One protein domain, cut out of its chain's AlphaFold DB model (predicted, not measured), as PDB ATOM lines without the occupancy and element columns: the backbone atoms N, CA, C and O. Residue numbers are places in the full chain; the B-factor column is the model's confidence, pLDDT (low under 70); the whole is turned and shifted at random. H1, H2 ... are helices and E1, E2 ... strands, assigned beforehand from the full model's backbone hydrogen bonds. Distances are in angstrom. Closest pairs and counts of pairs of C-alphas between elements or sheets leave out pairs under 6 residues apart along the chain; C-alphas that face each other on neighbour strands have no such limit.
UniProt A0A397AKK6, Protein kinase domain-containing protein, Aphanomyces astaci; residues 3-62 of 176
ATOM      1  N   TYR A   3     243.328 198.978 166.906       82.62
ATOM      2  CA  TYR A   3     243.078 197.644 167.440       82.62
ATOM      3  C   TYR A   3     241.955 196.998 166.625       82.62
ATOM      4  O   TYR A   3     240.971 197.667 166.311       82.62
ATOM      5  N   THR A   4     242.111 195.726 166.267       85.69
ATOM      6  CA  THR A   4     241.075 194.957 165.569       85.69
ATOM      7  C   THR A   4     240.360 194.088 166.589       85.69
ATOM      8  O   THR A   4     241.001 193.236 167.196       85.69
ATOM      9  N   LEU A   5     239.054 194.295 166.754       86.25
ATOM     10  CA  LEU A   5     238.204 193.477 167.616       86.25
ATOM     11  C   LEU A   5     238.158 192.052 167.048       86.25
ATOM     12  O   LEU A   5     237.784 191.846 165.890       86.25
ATOM     13  N   ALA A   6     238.578 191.078 167.847       85.62
ATOM     14  CA  ALA A   6     238.810 189.708 167.413       85.62
ATOM     15  C   ALA A   6     237.519 188.894 167.252       85.62
ATOM     16  O   ALA A   6     237.497 187.915 166.505       85.62
ATOM     17  N   ASN A   7     236.456 189.255 167.974       87.81
ATOM     18  CA  ASN A   7     235.209 188.495 168.024       87.81
ATOM     19  C   ASN A   7     234.010 189.367 168.440       87.81
ATOM     20  O   ASN A   7     234.164 190.501 168.896       87.81
ATOM     21  N   ASP A   8     232.809 188.798 168.318       86.69
ATOM     22  CA  ASP A   8     231.550 189.470 168.659       86.69
ATOM     23  C   ASP A   8     231.454 189.849 170.148       86.69
ATOM     24  O   ASP A   8     230.761 190.803 170.498       86.69
ATOM     25  N   ALA A   9     232.165 189.142 171.035       87.62
ATOM     26  CA  ALA A   9     232.176 189.463 172.461       87.62
ATOM     27  C   ALA A   9     232.975 190.746 172.741       87.62
ATOM     28  O   ALA A   9     232.499 191.605 173.480       87.62
ATOM     29  N   GLU A  10     234.136 190.921 172.105       89.38
ATOM     30  CA  GLU A  10     234.900 192.172 172.177       89.38
ATOM     31  C   GLU A  10     234.119 193.339 171.564       89.38
ATOM     32  O   GLU A  10     234.109 194.438 172.116       89.38
ATOM     33  N   TYR A  11     233.406 193.102 170.459       86.56
ATOM     34  CA  TYR A  11     232.512 194.104 169.878       86.56
ATOM     35  C   TYR A  11     231.414 194.525 170.862       86.56
ATOM     36  O   TYR A  11     231.234 195.717 171.115       86.56
ATOM     37  N   ALA A  12     230.714 193.562 171.469       85.69
ATOM     38  CA  ALA A  12     229.667 193.845 172.448       85.69
ATOM     39  C   ALA A  12     230.214 194.586 173.679       85.69
ATOM     40  O   ALA A  12     229.579 195.517 174.176       85.69
ATOM     41  N   GLN A  13     231.412 194.217 174.139       86.44
ATOM     42  CA  GLN A  13     232.098 194.892 175.237       86.44
ATOM     43  C   GLN A  13     232.424 196.353 174.892       86.44
ATOM     44  O   GLN A  13     232.141 197.250 175.684       86.44
ATOM     45  N   TYR A  14     232.960 196.606 173.695       85.88
ATOM     46  CA  TYR A  14     233.249 197.953 173.205       85.88
ATOM     47  C   TYR A  14     231.985 198.823 173.117       85.88
ATOM     48  O   TYR A  14     231.982 199.951 173.608       85.88
ATOM     49  N   VAL A  15     230.898 198.303 172.537       82.62
ATOM     50  CA  VAL A  15     229.622 199.030 172.419       82.62
ATOM     51  C   VAL A  15     229.039 199.343 173.801       82.62
ATOM     52  O   VAL A  15     228.654 200.479 174.070       82.62
ATOM     53  N   SER A  16     229.047 198.363 174.711       83.31
ATOM     54  CA  SER A  16     228.581 198.527 176.094       83.31
ATOM     55  C   SER A  16     229.335 199.631 176.841       83.31
ATOM     56  O   SER A  16     228.714 200.458 177.510       83.31
ATOM     57  N   TYR A  17     230.662 199.690 176.678       82.75
ATOM     58  CA  TYR A  17     231.481 200.758 177.245       82.75
ATOM     59  C   TYR A  17     231.020 202.134 176.756       82.75
ATOM     60  O   TYR A  17     230.701 202.998 177.563       82.75
ATOM     61  N   TRP A  18     230.915 202.356 175.445       77.81
ATOM     62  CA  TRP A  18     230.571 203.691 174.941       77.81
ATOM     63  C   TRP A  18     229.148 204.140 175.285       77.81
ATOM     64  O   TRP A  18     228.923 205.337 175.472       77.81
ATOM     65  N   HIS A  19     228.212 203.204 175.453       77.75
ATOM     66  CA  HIS A  19     226.897 203.519 176.012       77.75
ATOM     67  C   HIS A  19     226.952 203.897 177.499       77.75
ATOM     68  O   HIS A  19     226.135 204.707 177.938       77.75
ATOM     69  N   SER A  20     227.887 203.342 178.279       76.12
ATOM     70  CA  SER A  20     228.003 203.621 179.715       76.12
ATOM     71  C   SER A  20     228.709 204.944 180.016       76.12
ATOM     72  O   SER A  20     228.306 205.633 180.952       76.12
ATOM     73  N   VAL A  21     229.715 205.336 179.221       71.94
ATOM     74  CA  VAL A  21     230.491 206.566 179.484       71.94
ATOM     75  C   VAL A  21     229.700 207.840 179.152       71.94
ATOM     76  O   VAL A  21     229.986 208.891 179.713       71.94
ATOM     77  N   GLY A  22     228.659 207.744 178.313       58.69
ATOM     78  CA  GLY A  22     227.670 208.803 178.082       58.69
ATOM     79  C   GLY A  22     228.207 210.046 177.356       58.69
ATOM     80  O   GLY A  22     229.136 210.714 177.793       58.69
ATOM     81  N   GLY A  23     227.574 210.430 176.243       59.88
ATOM     82  CA  GLY A  23     227.859 211.711 175.573       59.88
ATOM     83  C   GLY A  23     227.716 211.685 174.055       59.88
ATOM     84  O   GLY A  23     227.438 212.717 173.448       59.88
ATOM     85  N   LEU A  24     227.824 210.506 173.448       56.94
ATOM     86  CA  LEU A  24     227.551 210.296 172.031       56.94
ATOM     87  C   LEU A  24     226.110 209.793 171.902       56.94
ATOM     88  O   LEU A  24     225.777 208.714 172.374       56.94
ATOM     89  N   LYS A  25     225.235 210.635 171.344       55.16
ATOM     90  CA  LYS A  25     223.833 210.286 171.038       55.16
ATOM     91  C   LYS A  25     223.682 209.587 169.688       55.16
ATOM     92  O   LYS A  25     222.573 209.208 169.329       55.16
ATOM     93  N   ASP A  26     224.770 209.523 168.933       63.81
ATOM     94  CA  ASP A  26     224.791 209.011 167.578       63.81
ATOM     95  C   ASP A  26     225.500 207.658 167.579       63.81
ATOM     96  O   ASP A  26     226.732 207.580 167.641       63.81
ATOM     97  N   ASP A  27     224.694 206.599 167.576       62.25
ATOM     98  CA  ASP A  27     225.172 205.219 167.544       62.25
ATOM     99  C   ASP A  27     225.967 204.934 166.258       62.25
ATOM    100  O   ASP A  27     226.847 204.073 166.269       62.25
ATOM    101  N   ASP A  28     225.742 205.690 165.175       64.56
ATOM    102  CA  ASP A  28     226.485 205.528 163.921       64.56
ATOM    103  C   ASP A  28     227.935 206.021 164.049       64.56
ATOM    104  O   ASP A  28     228.832 205.455 163.423       64.56
ATOM    105  N   LEU A  29     228.211 207.003 164.920       61.47
ATOM    106  CA  LEU A  29     229.580 207.460 165.211       61.47
ATOM    107  C   LEU A  29     230.363 206.478 166.091       61.47
ATOM    108  O   LEU A  29     231.594 206.506 166.112       61.47
ATOM    109  N   LEU A  30     229.653 205.631 166.840       61.47
ATOM    110  CA  LEU A  30     230.247 204.636 167.726       61.47
ATOM    111  C   LEU A  30     230.552 203.323 167.012       61.47
ATOM    112  O   LEU A  30     231.365 202.550 167.516       61.47
ATOM    113  N   GLN A  31     229.950 203.058 165.852       66.88
ATOM    114  CA  GLN A  31     230.128 201.788 165.159       66.88
ATOM    115  C   GLN A  31     231.571 201.620 164.654       66.88
ATOM    116  O   GLN A  31     232.046 202.386 163.811       66.88
ATOM    117  N   PRO A  32     232.298 200.588 165.121       68.31
ATOM    118  CA  PRO A  32     233.651 200.346 164.657       68.31
ATOM    119  C   PRO A  32     233.607 199.896 163.196       68.31
ATOM    120  O   PRO A  32     233.165 198.794 162.861       68.31
ATOM    121  N   HIS A  33     234.089 200.745 162.292       68.38
ATOM    122  CA  HIS A  33     234.124 200.399 160.879       68.38
ATOM    123  C   HIS A  33     235.093 199.237 160.632       68.38
ATOM    124  O   HIS A  33     236.301 199.357 160.839       68.38
ATOM    125  N   SER A  34     234.576 198.125 160.099       70.94
ATOM    126  CA  SER A  34     235.360 196.907 159.822       70.94
ATOM    127  C   SER A  34     236.019 196.290 161.067       70.94
ATOM    128  O   SER A  34     237.089 195.700 160.943       70.94
ATOM    129  N   ASN A  35     235.405 196.435 162.250       80.94
ATOM    130  CA  ASN A  35     235.930 195.952 163.537       80.94
ATOM    131  C   ASN A  35     237.276 196.567 163.949       80.94
ATOM    132  O   ASN A  35     237.960 196.028 164.814       80.94
ATOM    133  N   VAL A  36     237.667 197.696 163.353       79.69
ATOM    134  CA  VAL A  36     238.890 198.412 163.717       79.69
ATOM    135  C   VAL A  36     238.527 199.650 164.525       79.69
ATOM    136  O   VAL A  36     237.698 200.455 164.104       79.69
ATOM    137  N   VAL A  37     239.177 199.814 165.673       83.12
ATOM    138  CA  VAL A  37     238.989 200.938 166.598       83.12
ATOM    139  C   VAL A  37     240.307 201.647 166.872       83.12
ATOM    140  O   VAL A  37     241.390 201.075 166.722       83.12
ATOM    141  N   VAL A  38     240.229 202.909 167.284       81.25
ATOM    142  CA  VAL A  38     241.390 203.698 167.706       81.25
ATOM    143  C   VAL A  38     241.539 203.577 169.218       81.25
ATOM    144  O   VAL A  38     240.627 203.913 169.962       81.25
ATOM    145  N   ARG A  39     242.708 203.129 169.683       83.06
ATOM    146  CA  ARG A  39     242.986 202.933 171.120       83.06
ATOM    147  C   ARG A  39     243.531 204.184 171.826       83.06
ATOM    148  O   ARG A  39     243.910 204.101 172.988       83.06
ATOM    149  N   SER A  40     243.676 205.300 171.107       80.94
ATOM    150  CA  SER A  40     244.262 206.544 171.625       80.94
ATOM    151  C   SER A  40     243.277 207.328 172.490       80.94
ATOM    152  O   SER A  40     242.133 207.502 172.082       80.94
ATOM    153  N   PHE A  41     243.731 207.878 173.619       77.06
ATOM    154  CA  PHE A  41     242.887 208.649 174.538       77.06
ATOM    155  C   PHE A  41     243.578 209.914 175.076       77.06
ATOM    156  O   PHE A  41     244.795 209.931 175.255       77.06
ATOM    157  N   ARG A  42     242.817 210.996 175.320       65.50
ATOM    158  CA  ARG A  42     243.369 212.340 175.607       65.50
ATOM    159  C   ARG A  42     243.833 212.552 177.059       65.50
ATOM    160  O   ARG A  42     244.725 213.367 177.268       65.50
ATOM    161  N   HIS A  43     243.303 211.842 178.051       58.66
ATOM    162  CA  HIS A  43     243.782 211.910 179.442       58.66
ATOM    163  C   HIS A  43     243.073 210.857 180.285       58.66
ATOM    164  O   HIS A  43     241.853 210.836 180.269       58.66
ATOM    165  N   ILE A  44     243.805 210.042 181.044       54.94
ATOM    166  CA  ILE A  44     243.214 209.225 182.114       54.94
ATOM    167  C   ILE A  44     242.821 210.218 183.214       54.94
ATOM    168  O   ILE A  44     243.700 210.897 183.753       54.94
ATOM    169  N   ILE A  45     241.528 210.385 183.503       52.69
ATOM    170  CA  ILE A  45     241.120 211.133 184.697       52.69
ATOM    171  C   ILE A  45     241.723 210.371 185.892       52.69
ATOM    172  O   ILE A  45     241.687 209.145 185.882       52.69
ATOM    173  N   PRO A  46     242.318 211.023 186.907       47.91
ATOM    174  CA  PRO A  46     243.046 210.324 187.977       47.91
ATOM    175  C   PRO A  46     242.255 209.247 188.751       47.91
ATOM    176  O   PRO A  46     242.869 208.503 189.508       47.91
ATOM    177  N   ASP A  47     240.937 209.152 188.549       51.28
ATOM    178  CA  ASP A  47     240.016 208.190 189.172       51.28
ATOM    179  C   ASP A  47     239.602 207.013 188.240       51.28
ATOM    180  O   ASP A  47     238.866 206.125 188.654       51.28
ATOM    181  N   ASP A  48     240.091 206.954 186.990       53.44
ATOM    182  CA  ASP A  48     239.589 206.078 185.901       53.44
ATOM    183  C   ASP A  48     240.270 204.699 185.770       53.44
ATOM    184  O   ASP A  48     240.430 204.164 184.665       53.44
ATOM    185  N   GLN A  49     240.681 204.056 186.869       53.03
ATOM    186  CA  GLN A  49     241.173 202.668 186.752       53.03
ATOM    187  C   GLN A  49     240.109 201.710 186.176       53.03
ATOM    188  O   GLN A  49     240.460 200.713 185.538       53.03
ATOM    189  N   ASP A  50     238.828 202.056 186.305       57.84
ATOM    190  CA  ASP A  50     237.703 201.244 185.844       57.84
ATOM    191  C   ASP A  50     237.600 201.156 184.312       57.84
ATOM    192  O   ASP A  50     237.229 200.112 183.775       57.84
ATOM    193  N   HIS A  51     237.996 202.184 183.556       63.09
ATOM    194  CA  HIS A  51     237.829 202.175 182.094       63.09
ATOM    195  C   HIS A  51     238.734 201.167 181.375       63.09
ATOM    196  O   HIS A  51     238.317 200.546 180.394       63.09
ATOM    197  N   HIS A  52     239.945 200.937 181.889       58.69
ATOM    198  CA  HIS A  52     240.840 199.896 181.373       58.69
ATOM    199  C   HIS A  52     240.281 198.481 181.574       58.69
ATOM    200  O   HIS A  52     240.640 197.578 180.824       58.69
ATOM    201  N   MET A  53     239.412 198.288 182.572       60.69
ATOM    202  CA  MET A  53     238.757 197.007 182.847       60.69
ATOM    203  C   MET A  53     237.514 196.791 181.969       60.69
ATOM    204  O   MET A  53     237.045 195.662 181.843       60.69
ATOM    205  N   MET A  54     236.974 197.854 181.360       74.38
ATOM    206  CA  MET A  54     235.725 197.794 180.597       74.38
ATOM    207  C   MET A  54     235.913 197.697 179.079       74.38
ATOM    208  O   MET A  54     234.986 197.255 178.406       74.38
ATOM    209  N   LEU A  55     237.083 198.041 178.534       83.75
ATOM    210  CA  LEU A  55     237.396 197.888 177.106       83.75
ATOM    211  C   LEU A  55     238.151 196.574 176.816       83.75
ATOM    212  O   LEU A  55     238.968 196.151 177.631       83.75
ATOM    213  N   PRO A  56     237.961 195.953 175.634       85.69
ATOM    214  CA  PRO A  56     238.652 194.709 175.263       85.69
ATOM    215  C   PRO A  56     240.143 194.902 174.923       85.69
ATOM    216  O   PRO A  56     240.843 193.952 174.582       85.69
ATOM    217  N   TYR A  57     240.651 196.134 174.989       84.25
ATOM    218  CA  TYR A  57     242.020 196.485 174.629       84.25
ATOM    219  C   TYR A  57     242.605 197.522 175.581       84.25
ATOM    220  O   TYR A  57     241.909 198.331 176.191       84.25
ATOM    221  N   GLN A  58     243.935 197.546 175.640       83.50
ATOM    222  CA  GLN A  58     244.661 198.550 176.396       83.50
ATOM    223  C   GLN A  58     244.607 199.911 175.686       83.50
ATOM    224  O   GLN A  58     245.062 200.056 174.546       83.50
ATOM    225  N   LEU A  59     244.078 200.915 176.386       82.12
ATOM    226  CA  LEU A  59     244.151 202.310 175.964       82.12
ATOM    227  C   LEU A  59     245.609 202.774 175.899       82.12
ATOM    228  O   LEU A  59     246.428 202.450 176.760       82.12
ATOM    229  N   VAL A  60     245.919 203.568 174.880       80.62
ATOM    230  CA  VAL A  60     247.220 204.209 174.705       80.62
ATOM    231  C   VAL A  60     247.043 205.713 174.873       80.62
ATOM    232  O   VAL A  60     246.166 206.290 174.229       80.62
ATOM    233  N   PRO A  61     247.854 206.375 175.712       80.94
ATOM    234  CA  PRO A  61     247.778 207.821 175.844       80.94
ATOM    235  C   PRO A  61     248.109 208.488 174.510       80.94
ATOM    236  O   PRO A  61     248.999 208.054 173.773       80.94
ATOM    237  N   SER A  62     247.383 209.558 174.203       84.19
ATOM    238  CA  SER A  62     247.730 210.429 173.090       84.19
ATOM    239  C   SER A  62     249.110 211.040 173.322       84.19
ATOM    240  O   SER A  62     249.468 211.399 174.446       84.19
TER     241      SER A  62
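What this domain is: This is residues 3 to 62 of the 176 residues of the protein "Protein kinase domain-containing protein" of Aphanomyces astaci (UniProt A0A397AKK6). One longer helix, H1, and the short helix H3 stand on one side of a body made largely of loops, while the chain from H2 through E1 to residue 41 runs along the other side. Both ends of the printed part come back to that stretch: residues 3 to 4 pair antiparallel with residues 36 to 37 of E1, and residues 60 to 61 pair parallel with residues 40 to 41. Residues 45 to 50 stick out. The printed part has 60 residues, with three named helices and one named strand in the order H1, H2, E1, H3; under half of the residues are in named elements, and the class is mostly helix. The whole is compact, with a radius of gyration of the C-alphas of 11.4 A and spans of 31 by 25 by 19 A.

Where its parts are: H1, residues 8 to 21, begins at C-alpha 8 (231.550, 189.470, 168.659) and is 20.3 A long. H2 is residues 27 to 30, 5.1 A. E1, residues 36 to 38, measures 7.1 A. H3, residues 49 to 54, is 9.6 A long and ends at C-alpha 54 (235.725, 197.794, 180.597).

How they stand to each other: H1, with residues 13 to 17 alone, only just touches H3, with 3 pairs of C-alphas within 8 A; the closest, Tyr 17 and Met 54, are 6.2 A apart. Their lines stand at a steep tilt of 42 degrees, opposite ways. H1 and H2 are close but not clearly touching, the closest C-alphas being those of Trp 18 and Leu 30, 7.3 A apart. H1 and E1 are apart. E1 pairs with no named strand. Every O i to N i+4 pair is within hydrogen-bond range in H1, 1 of 2 in H3, and H2 is too short for such a pair.

The domain as a whole: The C-alphas farthest apart, those of Ser 34 and Pro 46, are 32.1 A apart. The printed part has no cut and no long link. The model's pLDDT is under 70 at residues 22 to 33 and 42 to 53.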